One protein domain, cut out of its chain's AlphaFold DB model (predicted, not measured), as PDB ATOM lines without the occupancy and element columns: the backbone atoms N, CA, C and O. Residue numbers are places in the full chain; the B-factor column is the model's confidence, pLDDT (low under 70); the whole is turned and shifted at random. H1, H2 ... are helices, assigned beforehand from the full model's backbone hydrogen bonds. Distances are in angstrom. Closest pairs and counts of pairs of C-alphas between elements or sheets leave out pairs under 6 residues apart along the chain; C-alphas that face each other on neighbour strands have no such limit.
ATOM      1  N   PRO A   2     216.963 157.067 155.658       83.00
ATOM      2  CA  PRO A   2     217.746 156.975 156.906       83.00
ATOM      3  C   PRO A   2     218.679 158.170 157.186       83.00
ATOM      4  O   PRO A   2     218.975 158.460 158.338       83.00
ATOM      5  N   LEU A   3     219.092 158.912 156.152       87.38
ATOM      6  CA  LEU A   3     220.036 160.033 156.291       87.38
ATOM      7  C   LEU A   3     219.492 161.186 157.154       87.38
ATOM      8  O   LEU A   3     220.242 161.794 157.910       87.38
ATOM      9  N   ALA A   4     218.184 161.458 157.079       90.75
ATOM     10  CA  ALA A   4     217.545 162.523 157.852       90.75
ATOM     11  C   ALA A   4     217.590 162.249 159.366       90.75
ATOM     12  O   ALA A   4     217.855 163.157 160.149       90.75
ATOM     13  N   THR A   5     217.393 160.993 159.772       93.62
ATOM     14  CA  THR A   5     217.462 160.579 161.179       93.62
ATOM     15  C   THR A   5     218.886 160.698 161.717       93.62
ATOM     16  O   THR A   5     219.080 161.250 162.796       93.62
ATOM     17  N   THR A   6     219.894 160.258 160.955       93.19
ATOM     18  CA  THR A   6     221.304 160.355 161.371       93.19
ATOM     19  C   THR A   6     221.750 161.805 161.541       93.19
ATOM     20  O   THR A   6     222.328 162.151 162.569       93.19
ATOM     21  N   ILE A   7     221.448 162.672 160.567       94.75
ATOM     22  CA  ILE A   7     221.790 164.101 160.641       94.75
ATOM     23  C   ILE A   7     221.054 164.772 161.811       94.75
ATOM     24  O   ILE A   7     221.660 165.563 162.532       94.75
ATOM     25  N   GLY A   8     219.786 164.418 162.048       93.56
ATOM     26  CA  GLY A   8     218.998 164.936 163.169       93.56
ATOM     27  C   GLY A   8     219.587 164.582 164.537       93.56
ATOM     28  O   GLY A   8     219.763 165.466 165.374       93.56
ATOM     29  N   THR A   9     219.958 163.315 164.754       93.00
ATOM     30  CA  THR A   9     220.522 162.865 166.038       93.00
ATOM     31  C   THR A   9     221.918 163.439 166.284       93.00
ATOM     32  O   THR A   9     222.194 163.934 167.377       93.00
ATOM     33  N   VAL A  10     222.797 163.421 165.274       95.31
ATOM     34  CA  VAL A  10     224.160 163.963 165.407       95.31
ATOM     35  C   VAL A  10     224.119 165.481 165.604       95.31
ATOM     36  O   VAL A  10     224.807 166.002 166.481       95.31
ATOM     37  N   GLY A  11     223.264 166.192 164.862       94.31
ATOM     38  CA  GLY A  11     223.087 167.637 165.005       94.31
ATOM     39  C   GLY A  11     222.619 168.044 166.404       94.31
ATOM     40  O   GLY A  11     223.183 168.967 166.990       94.31
ATOM     41  N   ALA A  12     221.652 167.321 166.979       91.19
ATOM     42  CA  ALA A  12     221.132 167.611 168.317       91.19
ATOM     43  C   ALA A  12     222.208 167.496 169.415       91.19
ATOM     44  O   ALA A  12     222.316 168.378 170.269       91.19
ATOM     45  N   ILE A  13     223.040 166.447 169.376       92.94
ATOM     46  CA  ILE A  13     224.094 166.219 170.382       92.94
ATOM     47  C   ILE A  13     225.240 167.235 170.227       92.94
ATOM     48  O   ILE A  13     225.727 167.788 171.219       92.94
ATOM     49  N   VAL A  14     225.666 167.521 168.991       94.19
ATOM     50  CA  VAL A  14     226.772 168.458 168.726       94.19
ATOM     51  C   VAL A  14     226.393 169.885 169.123       94.19
ATOM     52  O   VAL A  14     227.153 170.541 169.834       94.19
ATOM     53  N   VAL A  15     225.202 170.356 168.743       94.00
ATOM     54  CA  VAL A  15     224.730 171.699 169.119       94.00
ATOM     55  C   VAL A  15     224.522 171.797 170.632       94.00
ATOM     56  O   VAL A  15     224.986 172.758 171.244       94.00
ATOM     57  N   GLY A  16     223.905 170.788 171.259       91.06
ATOM     58  CA  GLY A  16     223.668 170.787 172.705       91.06
ATOM     59  C   GLY A  16     224.960 170.895 173.519       91.06
ATOM     60  O   GLY A  16     225.049 171.693 174.452       91.06
ATOM     61  N   THR A  17     226.001 170.156 173.128       92.56
ATOM     62  CA  THR A  17     227.302 170.215 173.812       92.56
ATOM     63  C   THR A  17     228.063 171.515 173.545       92.56
ATOM     64  O   THR A  17     228.732 172.018 174.449       92.56
ATOM     65  N   ALA A  18     227.951 172.094 172.345       94.31
ATOM     66  CA  ALA A  18     228.581 173.371 172.008       94.31
ATOM     67  C   ALA A  18     227.992 174.541 172.813       94.31
ATOM     68  O   ALA A  18     228.741 175.368 173.327       94.31
ATOM     69  N   VAL A  19     226.667 174.575 172.980       93.12
ATOM     70  CA  VAL A  19     225.948 175.631 173.715       93.12
ATOM     71  C   VAL A  19     226.357 175.680 175.191       93.12
ATOM     72  O   VAL A  19     226.581 176.766 175.727       93.12
ATOM     73  N   VAL A  20     226.521 174.517 175.831       92.38
ATOM     74  CA  VAL A  20     226.995 174.432 177.225       92.38
ATOM     75  C   VAL A  20     228.445 174.883 177.339       92.38
ATOM     76  O   VAL A  20     228.783 175.662 178.225       92.38
ATOM     77  N   LYS A  21     229.309 174.419 176.429       93.38
ATOM     78  CA  LYS A  21     230.735 174.773 176.435       93.38
ATOM     79  C   LYS A  21     230.975 176.260 176.181       93.38
ATOM     80  O   LYS A  21     231.896 176.824 176.755       93.38
ATOM     81  N   ALA A  22     230.151 176.882 175.341       94.31
ATOM     82  CA  ALA A  22     230.214 178.309 175.043       94.31
ATOM     83  C   ALA A  22     229.615 179.196 176.151       94.31
ATOM     84  O   ALA A  22     229.715 180.416 176.069       94.31
ATOM     85  N   GLY A  23     228.986 178.612 177.178       90.06
ATOM     86  CA  GLY A  23     228.406 179.361 178.293       90.06
ATOM     87  C   GLY A  23     227.110 180.105 177.958       90.06
ATOM     88  O   GLY A  23     226.656 180.907 178.768       90.06
ATOM     89  N   PHE A  24     226.484 179.834 176.806       93.12
ATOM     90  CA  PHE A  24     225.195 180.442 176.448       93.12
ATOM     91  C   PHE A  24     224.059 179.996 177.376       93.12
ATOM     92  O   PHE A  24     223.087 180.724 177.557       93.12
ATOM     93  N   VAL A  25     224.160 178.787 177.937       92.75
ATOM     94  CA  VAL A  25     223.127 178.181 178.782       92.75
ATOM     95  C   VAL A  25     223.795 177.368 179.889       92.75
ATOM     96  O   VAL A  25     224.740 176.623 179.625       92.75
ATOM     97  N   SER A  26     223.311 177.483 181.131       93.88
ATOM     98  CA  SER A  26     223.821 176.675 182.244       93.88
ATOM     99  C   SER A  26     223.294 175.231 182.178       93.88
ATOM    100  O   SER A  26     222.172 175.005 181.706       93.88
ATOM    101  N   PRO A  27     224.050 174.230 182.674       91.44
ATOM    102  CA  PRO A  27     223.600 172.836 182.694       91.44
ATOM    103  C   PRO A  27     222.235 172.640 183.372       91.44
ATOM    104  O   PRO A  27     221.431 171.819 182.936       91.44
ATOM    105  N   GLN A  28     221.942 173.429 184.407       94.50
ATOM    106  CA  GLN A  28     220.680 173.392 185.139       94.50
ATOM    107  C   GLN A  28     219.494 173.829 184.264       94.50
ATOM    108  O   GLN A  28     218.434 173.207 184.316       94.50
ATOM    109  N   ILE A  29     219.672 174.858 183.426       95.88
ATOM    110  CA  ILE A  29     218.620 175.336 182.514       95.88
ATOM    111  C   ILE A  29     218.264 174.256 181.488       95.88
ATOM    112  O   ILE A  29     217.087 174.077 181.178       95.88
ATOM    113  N   ILE A  30     219.247 173.493 181.000       92.81
ATOM    114  CA  ILE A  30     218.998 172.418 180.029       92.81
ATOM    115  C   ILE A  30     218.098 171.333 180.618       92.81
ATOM    116  O   ILE A  30     217.196 170.863 179.933       92.81
ATOM    117  N   VAL A  31     218.293 170.965 181.886       93.19
ATOM    118  CA  VAL A  31     217.436 169.973 182.556       93.19
ATOM    119  C   VAL A  31     215.990 170.465 182.644       93.19
ATOM    120  O   VAL A  31     215.066 169.729 182.311       93.19
ATOM    121  N   VAL A  32     215.773 171.722 183.040       95.19
ATOM    122  CA  VAL A  32     214.414 172.285 183.127       95.19
ATOM    123  C   VAL A  32     213.771 172.374 181.740       95.19
ATOM    124  O   VAL A  32     212.618 171.982 181.565       95.19
ATOM    125  N   MET A  33     214.526 172.810 180.731       92.81
ATOM    126  CA  MET A  33     214.046 172.927 179.356       92.81
ATOM    127  C   MET A  33     213.636 171.574 178.759       92.81
ATOM    128  O   MET A  33     212.595 171.494 178.107       92.81
ATOM    129  N   THR A  34     214.426 170.512 178.958       93.69
ATOM    130  CA  THR A  34     214.097 169.184 178.411       93.69
ATOM    131  C   THR A  34     212.855 168.593 179.067       93.69
ATOM    132  O   THR A  34     212.034 168.005 178.365       93.69
ATOM    133  N   LEU A  35     212.659 168.815 180.371       95.75
ATOM    134  CA  LEU A  35     211.432 168.435 181.072       95.75
ATOM    135  C   LEU A  35     210.211 169.159 180.495       95.75
ATOM    136  O   LEU A  35     209.231 168.508 180.138       95.75
ATOM    137  N   THR A  36     210.282 170.484 180.327       91.25
ATOM    138  CA  THR A  36     209.189 171.264 179.720       91.25
ATOM    139  C   THR A  36     208.898 170.819 178.284       91.25
ATOM    140  O   THR A  36     207.737 170.635 177.918       91.25
ATOM    141  N   ALA A  37     209.937 170.601 177.473       88.81
ATOM    142  CA  ALA A  37     209.785 170.143 176.094       88.81
ATOM    143  C   ALA A  37     209.120 168.759 176.017       88.81
ATOM    144  O   ALA A  37     208.251 168.539 175.172       88.81
ATOM    145  N   LEU A  38     209.479 167.844 176.921       92.19
ATOM    146  CA  LEU A  38     208.872 166.518 176.995       92.19
ATOM    147  C   LEU A  38     207.398 166.588 177.423       92.19
ATOM    148  O   LEU A  38     206.561 165.895 176.846       92.19
ATOM    149  N   SER A  39     207.055 167.464 178.372       89.56
ATOM    150  CA  SER A  39     205.657 167.698 178.756       89.56
ATOM    151  C   SER A  39     204.817 168.177 177.573       89.56
ATOM    152  O   SER A  39     203.697 167.708 177.380       89.56
ATOM    153  N   PHE A  40     205.364 169.053 176.731       81.38
ATOM    154  CA  PHE A  40     204.655 169.542 175.548       81.38
ATOM    155  C   PHE A  40     204.434 168.459 174.488       81.38
ATOM    156  O   PHE A  40     203.452 168.531 173.752       81.38
ATOM    157  N   PHE A  41     205.267 167.415 174.450       82.12
ATOM    158  CA  PHE A  41     205.068 166.281 173.544       82.12
ATOM    159  C   PHE A  41     203.880 165.379 173.936       82.12
ATOM    160  O   PHE A  41     203.462 164.536 173.151       82.12
ATOM    161  N   THR A  42     203.298 165.561 175.126       86.19
ATOM    162  CA  THR A  42     202.150 164.760 175.593       86.19
ATOM    163  C   THR A  42     200.813 165.224 174.996       86.19
ATOM    164  O   THR A  42     199.810 164.528 175.141       86.19
ATOM    165  N   ALA A  43     200.759 166.368 174.302       81.25
ATOM    166  CA  ALA A  43     199.534 166.845 173.660       81.25
ATOM    167  C   ALA A  43     199.083 165.874 172.536       81.25
ATOM    168  O   ALA A  43     199.778 165.753 171.527       81.25
TER     169      ALA A  43
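This is residues 2 to 43 of the 152 residues of the protein "Spore germination protein" of Sulfobacillus sp. DSM 109850 (UniProt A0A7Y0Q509). Two helices make a flat, open V: the longer H1 runs to the corner, a tight link turns the backbone there, and H2 runs back away from it. The arms come near each other only by the corner, and their far parts, residues 2 to 15 and 31 to 43, stand free. The printed part has 42 residues, two named helices in the order H1, H2 and no named strand; its class is all helix. It is loose, with a radius of gyration of the C-alphas of 12.4 A and spans of 33 by 31 by 9 A.

Start with H1, residues 3 to 21, and go on to H2, residues 27 to 40. They are close but not clearly touching: look at the C-alphas of Val 20 and Pro 27, their closest, 6.6 A apart. The helices run opposite ways at a steep tilt of 38 degrees. In H1 and H2 every O i to N i+4 pair is within hydrogen-bond range.

Find C-alpha 3 at (220.036, 160.033, 156.291); from there H1 runs 27.2 A to C-alpha 21. H2 runs 20.5 A from C-alpha 27 at (223.600, 172.836, 182.694) to C-alpha 40 at (204.655, 169.542, 175.548).

The two C-alphas farthest apart, of Pro 2 and Gln 28, are 32.8 A apart. The printed part has no cut, and no printed residue is under 70 in pLDDT.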